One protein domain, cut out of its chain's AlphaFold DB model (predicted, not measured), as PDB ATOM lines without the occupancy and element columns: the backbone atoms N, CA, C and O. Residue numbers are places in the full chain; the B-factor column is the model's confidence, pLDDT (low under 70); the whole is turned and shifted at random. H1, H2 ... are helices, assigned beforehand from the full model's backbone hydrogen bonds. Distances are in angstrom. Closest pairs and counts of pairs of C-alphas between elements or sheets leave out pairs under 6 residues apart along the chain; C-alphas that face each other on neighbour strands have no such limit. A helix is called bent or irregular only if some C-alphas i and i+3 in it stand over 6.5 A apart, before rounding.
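Overview. This is residues 30 to 138 of the 181 residues of an uncharacterized protein of Alphaproteobacteria bacterium (UniProt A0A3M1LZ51). H1 runs through the core of an elongated helical body, with H2 and H3 on different sides of it and H5 crossing it on a further side; the short H4 turns the chain from H3 into H5. H2 and the first part of H3 reach beyond the first residue of H1, and there residues 87 to 93 stick out as one tip. The printed part has 109 residues with five named helices, H1 to H5 in order, and no named strand, an all-helix class. It is compact, with a radius of gyration of the C-alphas of 14.8 A, and spans 51 by 25 by 20 A.

Along the chain. H1, residues 34 to 53, begins with C-alpha 34 at (-32.506, -22.243, 32.947) and is 28.6 A long. H2, residues 63 to 82, is 28.2 A long. H3, residues 89 to 112, is the longest at 33.0 A, begins with C-alpha 89 at (-45.792, -33.939, 18.920) and has a kink of 28 degrees near residue 106. H4 is residues 114 to 118. H5, residues 120 to 138, is 26.0 A long, has a kink of 33 degrees near residue 132 and ends with C-alpha 138 at (-47.963, -17.856, 41.975). H5 is only just irregular: C-alphas 129 and 132 are 6.7 A apart.

Arrangement. H1 is the hub and touches the other four helices. H1 and H2 form a hairpin at a steep tilt of 39 degrees, opposite ways; their closest C-alphas, of Val 47 and Ala 66, are 5.7 A apart. H1 touches H3 with residues 41 to 45 alone, closest at the C-alphas of Gln 41 and Phe 106, 5.9 A, at a steep tilt of 47 degrees, the same way. H1 and H5 run opposite ways at a steep tilt of 52 degrees, closest at the C-alphas of Ala 46 and Arg 123, 5.5 A. The closest C-alphas of H1 and H4, of Ala 46 and Met 117, are 6.1 A apart. H2 and H3, also a hairpin, only just touch, with 3 pairs of C-alphas within 8 A. H3 and H5 are apart. Every O i to N i+4 pair is within hydrogen-bond range in H1, H2 and H4, against 17 of 20 in H3 and 12 of 15 in H5.

Size, cuts and confidence. The two C-alphas farthest apart, of Gly 57 and Ser 88, are 50.8 A from each other. The printed part has no cut and no long link. The mean pLDDT of the printed part is 87.8; residues 30 to 32 and 83 to 84 are under 70.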
ATOM      1  N   GLY A  30     -41.327 -21.240  27.185       44.12
ATOM      2  CA  GLY A  30     -41.227 -19.775  27.164       44.12
ATOM      3  C   GLY A  30     -41.350 -19.126  28.548       44.12
ATOM      4  O   GLY A  30     -41.089 -17.935  28.682       44.12
ATOM      5  N   TYR A  31     -41.743 -19.895  29.570       46.34
ATOM      6  CA  TYR A  31     -42.045 -19.387  30.910       46.34
ATOM      7  C   TYR A  31     -40.982 -19.717  31.964       46.34
ATOM      8  O   TYR A  31     -41.059 -19.184  33.068       46.34
ATOM      9  N   ILE A  32     -39.995 -20.572  31.660       63.53
ATOM     10  CA  ILE A  32     -38.968 -20.978  32.629       63.53
ATOM     11  C   ILE A  32     -37.587 -20.884  31.984       63.53
ATOM     12  O   ILE A  32     -37.239 -21.660  31.098       63.53
ATOM     13  N   THR A  33     -36.788 -19.918  32.437       74.31
ATOM     14  CA  THR A  33     -35.376 -19.813  32.049       74.31
ATOM     15  C   THR A  33     -34.553 -20.889  32.770       74.31
ATOM     16  O   THR A  33     -34.940 -21.319  33.859       74.31
ATOM     17  N   PRO A  34     -33.382 -21.300  32.244       80.75
ATOM     18  CA  PRO A  34     -32.506 -22.243  32.947       80.75
ATOM     19  C   PRO A  34     -32.122 -21.772  34.357       80.75
ATOM     20  O   PRO A  34     -32.018 -22.568  35.286       80.75
ATOM     21  N   GLU A  35     -31.930 -20.464  34.536       82.94
ATOM     22  CA  GLU A  35     -31.678 -19.866  35.845       82.94
ATOM     23  C   GLU A  35     -32.900 -19.957  36.764       82.94
ATOM     24  O   GLU A  35     -32.762 -20.375  37.912       82.94
ATOM     25  N   GLY A  36     -34.096 -19.656  36.250       83.19
ATOM     26  CA  GLY A  36     -35.347 -19.817  36.986       83.19
ATOM     27  C   GLY A  36     -35.582 -21.264  37.422       83.19
ATOM     28  O   GLY A  36     -35.954 -21.495  38.569       83.19
ATOM     29  N   MET A  37     -35.287 -22.239  36.555       85.62
ATOM     30  CA  MET A  37     -35.386 -23.663  36.889       85.62
ATOM     31  C   MET A  37     -34.425 -24.049  38.019       85.62
ATOM     32  O   MET A  37     -34.839 -24.698  38.979       85.62
ATOM     33  N   ARG A  38     -33.163 -23.603  37.960       87.50
ATOM     34  CA  ARG A  38     -32.190 -23.853  39.039       87.50
ATOM     35  C   ARG A  38     -32.642 -23.248  40.365       87.50
ATOM     36  O   ARG A  38     -32.594 -23.922  41.392       87.50
ATOM     37  N   THR A  39     -33.113 -22.000  40.351       90.12
ATOM     38  CA  THR A  39     -33.652 -21.338  41.548       90.12
ATOM     39  C   THR A  39     -34.844 -22.109  42.103       90.12
ATOM     40  O   THR A  39     -34.882 -22.407  43.295       90.12
ATOM     41  N   PHE A  40     -35.773 -22.525  41.241       90.25
ATOM     42  CA  PHE A  40     -36.928 -23.332  41.624       90.25
ATOM     43  C   PHE A  40     -36.527 -24.665  42.275       90.25
ATOM     44  O   PHE A  40     -37.016 -25.007  43.354       90.25
ATOM     45  N   GLN A  41     -35.600 -25.404  41.661       92.62
ATOM     46  CA  GLN A  41     -35.090 -26.672  42.192       92.62
ATOM     47  C   GLN A  41     -34.407 -26.481  43.551       92.62
ATOM     48  O   GLN A  41     -34.640 -27.267  44.471       92.62
ATOM     49  N   ARG A  42     -33.622 -25.409  43.712       94.69
ATOM     50  CA  ARG A  42     -32.976 -25.057  44.983       94.69
ATOM     51  C   ARG A  42     -34.000 -24.726  46.070       94.69
ATOM     52  O   ARG A  42     -33.855 -25.197  47.196       94.69
ATOM     53  N   CYS A  43     -35.063 -23.997  45.729       95.25
ATOM     54  CA  CYS A  43     -36.169 -23.715  46.645       95.25
ATOM     55  C   CYS A  43     -36.877 -24.984  47.105       95.25
ATOM     56  O   CYS A  43     -37.078 -25.198  48.302       95.25
ATOM     57  N   ARG A  44     -37.192 -25.873  46.161       95.88
ATOM     58  CA  ARG A  44     -37.799 -27.166  46.466       95.88
ATOM     59  C   ARG A  44     -36.889 -28.030  47.345       95.88
ATOM     60  O   ARG A  44     -37.385 -28.694  48.251       95.88
ATOM     61  N   ALA A  45     -35.573 -27.999  47.119       97.00
ATOM     62  CA  ALA A  45     -34.602 -28.734  47.929       97.00
ATOM     63  C   ALA A  45     -34.543 -28.192  49.364       97.00
ATOM     64  O   ALA A  45     -34.595 -28.976  50.308       97.00
ATOM     65  N   ALA A  46     -34.514 -26.867  49.538       97.56
ATOM     66  CA  ALA A  46     -34.526 -26.246  50.862       97.56
ATOM     67  C   ALA A  46     -35.790 -26.614  51.650       97.56
ATOM     68  O   ALA A  46     -35.695 -27.009  52.811       97.56
ATOM     69  N   VAL A  47     -36.959 -26.573  51.002       97.75
ATOM     70  CA  VAL A  47     -38.231 -27.016  51.597       97.75
ATOM     71  C   VAL A  47     -38.189 -28.497  51.968       97.75
ATOM     72  O   VAL A  47     -38.586 -28.855  53.075       97.75
ATOM     73  N   PHE A  48     -37.690 -29.355  51.075       97.12
ATOM     74  CA  PHE A  48     -37.569 -30.790  51.328       97.12
ATOM     75  C   PHE A  48     -36.722 -31.072  52.575       97.12
ATOM     76  O   PHE A  48     -37.209 -31.710  53.504       97.12
ATOM     77  N   TYR A  49     -35.497 -30.541  52.630       96.69
ATOM     78  CA  TYR A  49     -34.594 -30.758  53.762       96.69
ATOM     79  C   TYR A  49     -35.112 -30.145  55.064       96.69
ATOM     80  O   TYR A  49     -34.858 -30.694  56.130       96.69
ATOM     81  N   HIS A  50     -35.838 -29.026  54.999       97.12
ATOM     82  CA  HIS A  50     -36.410 -28.399  56.193       97.12
ATOM     83  C   HIS A  50     -37.535 -29.237  56.786       97.12
ATOM     84  O   HIS A  50     -37.633 -29.389  57.995       97.12
ATOM     85  N   LEU A  51     -38.380 -29.814  55.933       96.50
ATOM     86  CA  LEU A  51     -39.460 -30.688  56.381       96.50
ATOM     87  C   LEU A  51     -38.954 -32.065  56.832       96.50
ATOM     88  O   LEU A  51     -39.553 -32.645  57.731       96.50
ATOM     89  N   ASP A  52     -37.877 -32.574  56.231       95.31
ATOM     90  CA  ASP A  52     -37.235 -33.839  56.624       95.31
ATOM     91  C   ASP A  52     -36.538 -33.742  57.991       95.31
ATOM     92  O   ASP A  52     -36.548 -34.688  58.776       95.31
ATOM     93  N   GLN A  53     -35.970 -32.575  58.305       90.50
ATOM     94  CA  GLN A  53     -35.296 -32.324  59.582       90.50
ATOM     95  C   GLN A  53     -36.208 -31.763  60.680       90.50
ATOM     96  O   GLN A  53     -35.762 -31.643  61.825       90.50
ATOM     97  N   ALA A  54     -37.483 -31.522  60.357       84.31
ATOM     98  CA  ALA A  54     -38.465 -30.963  61.272       84.31
ATOM     99  C   ALA A  54     -38.493 -31.722  62.609       84.31
ATOM    100  O   ALA A  54     -38.763 -32.924  62.661       84.31
ATOM    101  N   GLY A  55     -38.248 -30.999  63.704       77.25
ATOM    102  CA  GLY A  55     -38.271 -31.556  65.063       77.25
ATOM    103  C   GLY A  55     -36.897 -31.795  65.689       77.25
ATOM    104  O   GLY A  55     -36.830 -32.297  66.809       77.25
ATOM    105  N   ARG A  56     -35.808 -31.395  65.021       82.94
ATOM    106  CA  ARG A  56     -34.457 -31.371  65.613       82.94
ATOM    107  C   ARG A  56     -34.213 -30.194  66.565       82.94
ATOM    108  O   ARG A  56     -33.283 -30.258  67.355       82.94
ATOM    109  N   GLY A  57     -35.065 -29.167  66.532       78.44
ATOM    110  CA  GLY A  57     -35.078 -28.070  67.511       78.44
ATOM    111  C   GLY A  57     -34.178 -26.873  67.187       78.44
ATOM    112  O   GLY A  57     -34.332 -25.833  67.816       78.44
ATOM    113  N   ASP A  58     -33.314 -26.982  66.178       88.69
ATOM    114  CA  ASP A  58     -32.387 -25.911  65.770       88.69
ATOM    115  C   ASP A  58     -32.990 -24.931  64.743       88.69
ATOM    116  O   ASP A  58     -32.317 -24.020  64.263       88.69
ATOM    117  N   GLU A  59     -34.247 -25.143  64.354       91.38
ATOM    118  CA  GLU A  59     -34.924 -24.444  63.259       91.38
ATOM    119  C   GLU A  59     -35.626 -23.178  63.762       91.38
ATOM    120  O   GLU A  59     -36.426 -23.220  64.698       91.38
ATOM    121  N   THR A  60     -35.369 -22.049  63.103       93.94
ATOM    122  CA  THR A  60     -36.074 -20.784  63.347       93.94
ATOM    123  C   THR A  60     -37.291 -20.626  62.440       93.94
ATOM    124  O   THR A  60     -38.275 -19.990  62.823       93.94
ATOM    125  N   VAL A  61     -37.259 -21.227  61.246       94.12
ATOM    126  CA  VAL A  61     -38.371 -21.189  60.295       94.12
ATOM    127  C   VAL A  61     -39.441 -22.205  60.715       94.12
ATOM    128  O   VAL A  61     -39.165 -23.408  60.755       94.12
ATOM    129  N   PRO A  62     -40.695 -21.779  60.966       95.25
ATOM    130  CA  PRO A  62     -41.753 -22.696  61.375       95.25
ATOM    131  C   PRO A  62     -42.049 -23.769  60.319       95.25
ATOM    132  O   PRO A  62     -42.128 -23.488  59.123       95.25
ATOM    133  N   VAL A  63     -42.335 -24.997  60.757       95.25
ATOM    134  CA  VAL A  63     -42.732 -26.102  59.859       95.25
ATOM    135  C   VAL A  63     -43.955 -25.736  59.010       95.25
ATOM    136  O   VAL A  63     -44.032 -26.097  57.837       95.25
ATOM    137  N   SER A  64     -44.910 -24.992  59.577       96.31
ATOM    138  CA  SER A  64     -46.089 -24.502  58.853       96.31
ATOM    139  C   SER A  64     -45.717 -23.612  57.667       96.31
ATOM    140  O   SER A  64     -46.301 -23.756  56.597       96.31
ATOM    141  N   PHE A  65     -44.706 -22.754  57.818       96.31
ATOM    142  CA  PHE A  65     -44.207 -21.906  56.741       96.31
ATOM    143  C   PHE A  65     -43.630 -22.746  55.596       96.31
ATOM    144  O   PHE A  65     -44.009 -22.564  54.441       96.31
ATOM    145  N   ALA A  66     -42.776 -23.725  55.910       96.62
ATOM    146  CA  ALA A  66     -42.198 -24.607  54.896       96.62
ATOM    147  C   ALA A  66     -43.258 -25.477  54.193       96.62
ATOM    148  O   ALA A  66     -43.141 -25.734  52.995       96.62
ATOM    149  N   ARG A  67     -44.320 -25.894  54.899       97.44
ATOM    150  CA  ARG A  67     -45.465 -26.600  54.292       97.44
ATOM    151  C   ARG A  67     -46.226 -25.721  53.306       97.44
ATOM    152  O   ARG A  67     -46.481 -26.166  52.194       97.44
ATOM    153  N   VAL A  68     -46.520 -24.474  53.672       97.62
ATOM    154  CA  VAL A  68     -47.171 -23.525  52.755       97.62
ATOM    155  C   VAL A  68     -46.301 -23.291  51.521       97.62
ATOM    156  O   VAL A  68     -46.798 -23.335  50.399       97.62
ATOM    157  N   LEU A  69     -44.989 -23.109  51.699       96.44
ATOM    158  CA  LEU A  69     -44.079 -22.935  50.567       96.44
ATOM    159  C   LEU A  69     -44.042 -24.183  49.666       96.44
ATOM    160  O   LEU A  69     -44.030 -24.050  48.444       96.44
ATOM    161  N   ARG A  70     -44.097 -25.390  50.249       97.25
ATOM    162  CA  ARG A  70     -44.234 -26.648  49.498       97.25
ATOM    163  C   ARG A  70     -45.501 -26.669  48.649       97.25
ATOM    164  O   ARG A  70     -45.417 -26.974  47.467       97.25
ATOM    165  N   GLU A  71     -46.650 -26.339  49.229       97.25
ATOM    166  CA  GLU A  71     -47.935 -26.331  48.519       97.25
ATOM    167  C   GLU A  71     -47.925 -25.354  47.337       97.25
ATOM    168  O   GLU A  71     -48.424 -25.675  46.261       97.25
ATOM    169  N   GLN A  72     -47.305 -24.182  47.503       94.12
ATOM    170  CA  GLN A  72     -47.151 -23.206  46.422       94.12
ATOM    171  C   GLN A  72     -46.234 -23.724  45.305       94.12
ATOM    172  O   GLN A  72     -46.557 -23.583  44.127       94.12
ATOM    173  N   ILE A  73     -45.110 -24.354  45.659       93.00
ATOM    174  CA  ILE A  73     -44.193 -24.996  44.706       93.00
ATOM    175  C   ILE A  73     -44.913 -26.114  43.940       93.00
ATOM    176  O   ILE A  73     -44.842 -26.150  42.712       93.00
ATOM    177  N   ASP A  74     -45.643 -26.986  44.637       93.38
ATOM    178  CA  ASP A  74     -46.397 -28.086  44.029       93.38
ATOM    179  C   ASP A  74     -47.499 -27.545  43.098       93.38
ATOM    180  O   ASP A  74     -47.675 -28.052  41.986       93.38
ATOM    181  N   PHE A  75     -48.186 -26.465  43.487       90.06
ATOM    182  CA  PHE A  75     -49.142 -25.772  42.621       90.06
ATOM    183  C   PHE A  75     -48.481 -25.256  41.338       90.06
ATOM    184  O   PHE A  75     -48.999 -25.510  40.251       90.06
ATOM    185  N   LEU A  76     -47.331 -24.581  41.439       86.19
ATOM    186  CA  LEU A  76     -46.598 -24.065  40.278       86.19
ATOM    187  C   LEU A  76     -46.141 -25.180  39.339       86.19
ATOM    188  O   LEU A  76     -46.271 -25.043  38.120       86.19
ATOM    189  N   MET A  77     -45.653 -26.300  39.883       87.38
ATOM    190  CA  MET A  77     -45.330 -27.478  39.074       87.38
ATOM    191  C   MET A  77     -46.570 -27.971  38.343       87.38
ATOM    192  O   MET A  77     -46.536 -28.130  37.129       87.38
ATOM    193  N   MET A  78     -47.681 -28.165  39.052       86.06
ATOM    194  CA  MET A  78     -48.914 -28.670  38.455       86.06
ATOM    195  C   MET A  78     -49.472 -27.730  37.387       86.06
ATOM    196  O   MET A  78     -49.834 -28.198  36.310       86.06
ATOM    197  N   GLN A  79     -49.498 -26.417  37.627       81.25
ATOM    198  CA  GLN A  79     -49.925 -25.449  36.617       81.25
ATOM    199  C   GLN A  79     -48.995 -25.481  35.410       81.25
ATOM    200  O   GLN A  79     -49.458 -25.658  34.286       81.25
ATOM    201  N   THR A  80     -47.682 -25.430  35.620       78.62
ATOM    202  CA  THR A  80     -46.709 -25.540  34.525       78.62
ATOM    203  C   THR A  80     -46.927 -26.819  33.712       78.62
ATOM    204  O   THR A  80     -46.933 -26.797  32.480       78.62
ATOM    205  N   LEU A  81     -47.161 -27.935  34.402       77.50
ATOM    206  CA  LEU A  81     -47.281 -29.259  33.815       77.50
ATOM    207  C   LEU A  81     -48.652 -29.573  33.247       77.50
ATOM    208  O   LEU A  81     -48.711 -30.534  32.494       77.50
ATOM    209  N   LEU A  82     -49.732 -28.849  33.558       75.88
ATOM    210  CA  LEU A  82     -51.105 -29.187  33.138       75.88
ATOM    211  C   LEU A  82     -51.841 -28.053  32.416       75.88
ATOM    212  O   LEU A  82     -52.845 -28.322  31.762       75.88
ATOM    213  N   ARG A  83     -51.338 -26.815  32.451       69.31
ATOM    214  CA  ARG A  83     -52.050 -25.624  31.948       69.31
ATOM    215  C   ARG A  83     -52.476 -25.696  30.479       69.31
ATOM    216  O   ARG A  83     -53.507 -25.127  30.134       69.31
ATOM    217  N   LYS A  84     -51.704 -26.351  29.606       68.44
ATOM    218  CA  LYS A  84     -52.025 -26.491  28.170       68.44
ATOM    219  C   LYS A  84     -51.996 -27.961  27.766       68.44
ATOM    220  O   LYS A  84     -51.037 -28.648  28.105       68.44
ATOM    221  N   ILE A  85     -52.994 -28.459  27.038       71.06
ATOM    222  CA  ILE A  85     -52.896 -29.755  26.340       71.06
ATOM    223  C   ILE A  85     -51.989 -29.534  25.120       71.06
ATOM    224  O   ILE A  85     -52.201 -28.542  24.421       71.06
ATOM    225  N   PRO A  86     -50.958 -30.367  24.887       70.12
ATOM    226  CA  PRO A  86     -50.067 -30.143  23.761       70.12
ATOM    227  C   PRO A  86     -50.845 -30.372  22.464       70.12
ATOM    228  O   PRO A  86     -51.538 -31.379  22.325       70.12
ATOM    229  N   ASP A  87     -50.747 -29.430  21.531       76.44
ATOM    230  CA  ASP A  87     -51.442 -29.500  20.236       76.44
ATOM    231  C   ASP A  87     -50.616 -30.215  19.154       76.44
ATOM    232  O   ASP A  87     -51.119 -30.520  18.072       76.44
ATOM    233  N   SER A  88     -49.353 -30.526  19.458       78.88
ATOM    234  CA  SER A  88     -48.413 -31.164  18.542       78.88
ATOM    235  C   SER A  88     -47.475 -32.152  19.244       78.88
ATOM    236  O   SER A  88     -47.290 -32.145  20.468       78.88
ATOM    237  N   ILE A  89     -46.831 -33.009  18.446       80.94
ATOM    238  CA  ILE A  89     -45.792 -33.939  18.920       80.94
ATOM    239  C   ILE A  89     -44.593 -33.165  19.484       80.94
ATOM    240  O   ILE A  89     -44.054 -33.543  20.523       80.94
ATOM    241  N   ALA A  90     -44.202 -32.057  18.846       79.69
ATOM    242  CA  ALA A  90     -43.101 -31.217  19.310       79.69
ATOM    243  C   ALA A  90     -43.393 -30.597  20.688       79.69
ATOM    244  O   ALA A  90     -42.540 -30.641  21.576       79.69
ATOM    245  N   GLU A  91     -44.615 -30.093  20.905       70.88
ATOM    246  CA  GLU A  91     -45.041 -29.604  22.222       70.88
ATOM    247  C   GLU A  91     -45.095 -30.726  23.265       70.88
ATOM    248  O   GLU A  91     -44.683 -30.529  24.411       70.88
ATOM    249  N   SER A  92     -45.559 -31.914  22.870       79.62
ATOM    250  CA  SER A  92     -45.598 -33.088  23.749       79.62
ATOM    251  C   SER A  92     -44.194 -33.487  24.205       79.62
ATOM    252  O   SER A  92     -43.965 -33.677  25.397       79.62
ATOM    253  N   HIS A  93     -43.232 -33.537  23.280       84.25
ATOM    254  CA  HIS A  93     -41.834 -33.826  23.586       84.25
ATOM    255  C   HIS A  93     -41.213 -32.757  24.498       84.25
ATOM    256  O   HIS A  93     -40.586 -33.088  25.500       84.25
ATOM    257  N   ALA A  94     -41.447 -31.469  24.216       79.12
ATOM    258  CA  ALA A  94     -40.971 -30.383  25.071       79.12
ATOM    259  C   ALA A  94     -41.540 -30.464  26.499       79.12
ATOM    260  O   ALA A  94     -40.836 -30.151  27.459       79.12
ATOM    261  N   ARG A  95     -42.792 -30.914  26.658       80.12
ATOM    262  CA  ARG A  95     -43.390 -31.156  27.978       80.12
ATOM    263  C   ARG A  95     -42.716 -32.313  28.708       80.12
ATOM    264  O   ARG A  95     -42.451 -32.181  29.896       80.12
ATOM    265  N   VAL A  96     -42.446 -33.424  28.022       85.25
ATOM    266  CA  VAL A  96     -41.743 -34.571  28.621       85.25
ATOM    267  C   VAL A  96     -40.365 -34.145  29.125       85.25
ATOM    268  O   VAL A  96     -40.057 -34.390  30.284       85.25
ATOM    269  N   GLN A  97     -39.601 -33.404  28.320       84.94
ATOM    270  CA  GLN A  97     -38.297 -32.881  28.747       84.94
ATOM    271  C   GLN A  97     -38.412 -31.980  29.983       84.94
ATOM    272  O   GLN A  97     -37.613 -32.074  30.906       84.94
ATOM    273  N   LEU A  98     -39.446 -31.140  30.045       82.19
ATOM    274  CA  LEU A  98     -39.682 -30.306  31.218       82.19
ATOM    275  C   LEU A  98     -40.033 -31.131  32.470       82.19
ATOM    276  O   LEU A  98     -39.593 -30.803  33.569       82.19
ATOM    277  N   ILE A  99     -40.816 -32.203  32.323       84.62
ATOM    278  CA  ILE A  99     -41.102 -33.146  33.414       84.62
ATOM    279  C   ILE A  99     -39.795 -33.788  33.895       84.62
ATOM    280  O   ILE A  99     -39.544 -33.838  35.098       84.62
ATOM    281  N   GLU A 100     -38.942 -34.237  32.979       87.00
ATOM    282  CA  GLU A 100     -37.632 -34.799  33.321       87.00
ATOM    283  C   GLU A 100     -36.779 -33.789  34.102       87.00
ATOM    284  O   GLU A 100     -36.260 -34.127  35.165       87.00
ATOM    285  N   GLU A 101     -36.719 -32.531  33.665       83.81
ATOM    286  CA  GLU A 101     -36.022 -31.455  34.384       83.81
ATOM    287  C   GLU A 101     -36.605 -31.219  35.794       83.81
ATOM    288  O   GLU A 101     -35.868 -31.015  36.763       83.81
ATOM    289  N   PHE A 102     -37.927 -31.289  35.962       82.88
ATOM    290  CA  PHE A 102     -38.554 -31.119  37.275       82.88
ATOM    291  C   PHE A 102     -38.301 -32.281  38.238       82.88
ATOM    292  O   PHE A 102     -38.180 -32.055  39.444       82.88
ATOM    293  N   TYR A 103     -38.279 -33.522  37.752       84.25
ATOM    294  CA  TYR A 103     -38.232 -34.705  38.616       84.25
ATOM    295  C   TYR A 103     -36.847 -35.346  38.683       84.25
ATOM    296  O   TYR A 103     -36.364 -35.620  39.783       84.25
ATOM    297  N   ILE A 104     -36.193 -35.559  37.542       84.94
ATOM    298  CA  ILE A 104     -34.891 -36.231  37.465       84.94
ATOM    299  C   ILE A 104     -33.790 -35.274  37.923       84.94
ATOM    300  O   ILE A 104     -33.065 -35.584  38.870       84.94
ATOM    301  N   SER A 105     -33.718 -34.067  37.354       86.38
ATOM    302  CA  SER A 105     -32.689 -33.091  37.750       86.38
ATOM    303  C   SER A 105     -32.881 -32.566  39.180       86.38
ATOM    304  O   SER A 105     -31.937 -32.081  39.808       86.38
ATOM    305  N   PHE A 106     -34.073 -32.722  39.762       90.62
ATOM    306  CA  PHE A 106     -34.269 -32.448  41.185       90.62
ATOM    307  C   PHE A 106     -33.518 -33.437  42.085       90.62
ATOM    308  O   PHE A 106     -32.913 -33.015  43.069       90.62
ATOM    309  N   ALA A 107     -33.482 -34.730  41.747       89.81
ATOM    310  CA  ALA A 107     -32.687 -35.704  42.499       89.81
ATOM    311  C   ALA A 107     -31.186 -35.359  42.453       89.81
ATOM    312  O   ALA A 107     -30.481 -35.450  43.459       89.81
ATOM    313  N   GLU A 108     -30.705 -34.881  41.303       91.62
ATOM    314  CA  GLU A 108     -29.336 -34.378  41.161       91.62
ATOM    315  C   GLU A 108     -29.092 -33.117  41.996       91.62
ATOM    316  O   GLU A 108     -28.031 -32.984  42.610       91.62
ATOM    317  N   THR A 109     -30.083 -32.226  42.072       92.38
ATOM    318  CA  THR A 109     -30.035 -31.031  42.927       92.38
ATOM    319  C   THR A 109     -29.921 -31.421  44.397       92.38
ATOM    320  O   THR A 109     -29.049 -30.901  45.086       92.38
ATOM    321  N   LEU A 110     -30.724 -32.379  44.875       93.44
ATOM    322  CA  LEU A 110     -30.632 -32.877  46.253       93.44
ATOM    323  C   LEU A 110     -29.234 -33.419  46.565       93.44
ATOM    324  O   LEU A 110     -28.686 -33.138  47.629       93.44
ATOM    325  N   ARG A 111     -28.632 -34.161  45.629       93.81
ATOM    326  CA  ARG A 111     -27.268 -34.682  45.782       93.81
ATOM    327  C   ARG A 111     -26.225 -33.561  45.820       93.81
ATOM    328  O   ARG A 111     -25.317 -33.618  46.643       93.81
ATOM    329  N   THR A 112     -26.343 -32.577  44.933       94.81
ATOM    330  CA  THR A 112     -25.334 -31.522  44.732       94.81
ATOM    331  C   THR A 112     -25.388 -30.451  45.822       94.81
ATOM    332  O   THR A 112     -24.354 -30.007  46.302       94.81
ATOM    333  N   GLU A 113     -26.586 -30.077  46.266       95.56
ATOM    334  CA  GLU A 113     -26.795 -29.052  47.296       95.56
ATOM    335  C   GLU A 113     -26.777 -29.623  48.723       95.56
ATOM    336  O   GLU A 113     -26.943 -28.870  49.681       95.56
ATOM    337  N   ARG A 114     -26.581 -30.940  48.896       96.06
ATOM    338  CA  ARG A 114     -26.717 -31.636  50.187       96.06
ATOM    339  C   ARG A 114     -25.996 -30.929  51.332       96.06
ATOM    340  O   ARG A 114     -26.599 -30.707  52.375       96.06
ATOM    341  N   GLU A 115     -24.725 -30.580  51.154       96.44
ATOM    342  CA  GLU A 115     -23.928 -29.933  52.206       96.44
ATOM    343  C   GLU A 115     -24.507 -28.571  52.605       96.44
ATOM    344  O   GLU A 115     -24.657 -28.285  53.790       96.44
ATOM    345  N   THR A 116     -24.918 -27.769  51.619       95.38
ATOM    346  CA  THR A 116     -25.593 -26.484  51.843       95.38
ATOM    347  C   THR A 116     -26.926 -26.660  52.570       95.38
ATOM    348  O   THR A 116     -27.252 -25.849  53.431       95.38
ATOM    349  N   MET A 117     -27.701 -27.696  52.239       95.69
ATOM    350  CA  MET A 117     -29.038 -27.916  52.804       95.69
ATOM    351  C   MET A 117     -29.017 -28.538  54.207       95.69
ATOM    352  O   MET A 117     -29.974 -28.377  54.973       95.69
ATOM    353  N   LEU A 118     -27.940 -29.244  54.561       94.81
ATOM    354  CA  LEU A 118     -27.736 -29.765  55.913       94.81
ATOM    355  C   LEU A 118     -27.383 -28.658  56.918       94.81
ATOM    356  O   LEU A 118     -27.726 -28.793  58.089       94.81
ATOM    357  N   ASP A 119     -26.773 -27.558  56.471       95.75
ATOM    358  CA  ASP A 119     -26.575 -26.349  57.277       95.75
ATOM    359  C   ASP A 119     -27.913 -25.607  57.455       95.75
ATOM    360  O   ASP A 119     -28.470 -25.050  56.504       95.75
ATOM    361  N   THR A 120     -28.432 -25.591  58.686       95.62
ATOM    362  CA  THR A 120     -29.718 -24.960  59.021       95.62
ATOM    363  C   THR A 120     -29.753 -23.476  58.667       95.62
ATOM    364  O   THR A 120     -30.704 -23.031  58.030       95.62
ATOM    365  N   ALA A 121     -28.711 -22.707  58.988       95.94
ATOM    366  CA  ALA A 121     -28.708 -21.266  58.741       95.94
ATOM    367  C   ALA A 121     -28.703 -20.949  57.237       95.94
ATOM    368  O   ALA A 121     -29.379 -20.021  56.780       95.94
ATOM    369  N   ARG A 122     -27.961 -21.731  56.442       97.12
ATOM    370  CA  ARG A 122     -27.960 -21.590  54.977       97.12
ATOM    371  C   ARG A 122     -29.286 -22.021  54.367       97.12
ATOM    372  O   ARG A 122     -29.819 -21.289  53.535       97.12
ATOM    373  N   ARG A 123     -29.827 -23.168  54.783       96.88
ATOM    374  CA  ARG A 123     -31.128 -23.670  54.321       96.88
ATOM    375  C   ARG A 123     -32.243 -22.662  54.586       96.88
ATOM    376  O   ARG A 123     -33.015 -22.362  53.679       96.88
ATOM    377  N   GLU A 124     -32.311 -22.110  55.791       96.62
ATOM    378  CA  GLU A 124     -33.352 -21.147  56.163       96.62
ATOM    379  C   GLU A 124     -33.222 -19.829  55.404       96.62
ATOM    380  O   GLU A 124     -34.227 -19.278  54.960       96.62
ATOM    381  N   ARG A 125     -31.994 -19.361  55.151       97.31
ATOM    382  CA  ARG A 125     -31.779 -18.213  54.262       97.31
ATOM    383  C   ARG A 125     -32.342 -18.471  52.865       97.31
ATOM    384  O   ARG A 125     -33.061 -17.628  52.343       97.31
ATOM    385  N   ILE A 126     -32.073 -19.650  52.300       96.81
ATOM    386  CA  ILE A 126     -32.623 -20.036  50.996       96.81
ATOM    387  C   ILE A 126     -34.156 -20.032  51.044       96.81
ATOM    388  O   ILE A 126     -34.776 -19.508  50.128       96.81
ATOM    389  N   LEU A 127     -34.781 -20.551  52.108       96.44
ATOM    390  CA  LEU A 127     -36.243 -20.518  52.252       96.44
ATOM    391  C   LEU A 127     -36.806 -19.092  52.201       96.44
ATOM    392  O   LEU A 127     -37.812 -18.869  51.527       96.44
ATOM    393  N   PHE A 128     -36.165 -18.132  52.871       96.44
ATOM    394  CA  PHE A 128     -36.580 -16.728  52.810       96.44
ATOM    395  C   PHE A 128     -36.384 -16.124  51.415       96.44
ATOM    396  O   PHE A 128     -37.297 -15.472  50.907       96.44
ATOM    397  N   ASP A 129     -35.252 -16.401  50.766       94.06
ATOM    398  CA  ASP A 129     -34.964 -15.936  49.401       94.06
ATOM    399  C   ASP A 129     -35.960 -16.509  48.374       94.06
ATOM    400  O   ASP A 129     -36.258 -15.884  47.353       94.06
ATOM    401  N   CYS A 130     -36.527 -17.683  48.655       92.56
ATOM    402  CA  CYS A 130     -37.518 -18.333  47.803       92.56
ATOM    403  C   CYS A 130     -38.901 -17.682  47.843       92.56
ATOM    404  O   CYS A 130     -39.636 -17.801  46.865       92.56
ATOM    405  N   VAL A 131     -39.266 -16.987  48.925       93.44
ATOM    406  CA  VAL A 131     -40.591 -16.357  49.064       93.44
ATOM    407  C   VAL A 131     -40.923 -15.420  47.901       93.44
ATOM    408  O   VAL A 131     -41.943 -15.650  47.249       93.44
ATOM    409  N   PRO A 132     -40.114 -14.387  47.586       90.50
ATOM    410  CA  PRO A 132     -40.440 -13.475  46.491       90.50
ATOM    411  C   PRO A 132     -40.485 -14.185  45.134       90.50
ATOM    412  O   PRO A 132     -41.332 -13.861  44.304       90.50
ATOM    413  N   PHE A 133     -39.617 -15.177  44.917       86.50
ATOM    414  CA  PHE A 133     -39.568 -15.944  43.674       86.50
ATOM    415  C   PHE A 133     -40.830 -16.797  43.472       86.50
ATOM    416  O   PHE A 133     -41.486 -16.705  42.433       86.50
ATOM    417  N   VAL A 134     -41.211 -17.585  44.482       86.62
ATOM    418  CA  VAL A 134     -42.416 -18.428  44.443       86.62
ATOM    419  C   VAL A 134     -43.673 -17.562  44.370       86.62
ATOM    420  O   VAL A 134     -44.567 -17.845  43.574       86.62
ATOM    421  N   TRP A 135     -43.725 -16.462  45.128       87.81
ATOM    422  CA  TRP A 135     -44.854 -15.536  45.099       87.81
ATOM    423  C   TRP A 135     -45.044 -14.871  43.732       87.81
ATOM    424  O   TRP A 135     -46.181 -14.732  43.278       87.81
ATOM    425  N   ALA A 136     -43.960 -14.484  43.053       80.75
ATOM    426  CA  ALA A 136     -44.036 -13.914  41.710       80.75
ATOM    427  C   ALA A 136     -44.640 -14.911  40.707       80.75
ATOM    428  O   ALA A 136     -45.549 -14.549  39.953       80.75
ATOM    429  N   GLY A 137     -44.197 -16.173  40.748       82.31
ATOM    430  CA  GLY A 137     -44.776 -17.246  39.935       82.31
ATOM    431  C   GLY A 137     -46.260 -17.459  40.243       82.31
ATOM    432  O   GLY A 137     -47.098 -17.436  39.342       82.31
ATOM    433  N   LEU A 138     -46.597 -17.582  41.529       83.25
ATOM    434  CA  LEU A 138     -47.963 -17.856  41.975       83.25
ATOM    435  C   LEU A 138     -48.917 -16.722  41.595       83.25
ATOM    436  O   LEU A 138     -50.007 -16.969  41.087       83.25
TER     437      LEU A 138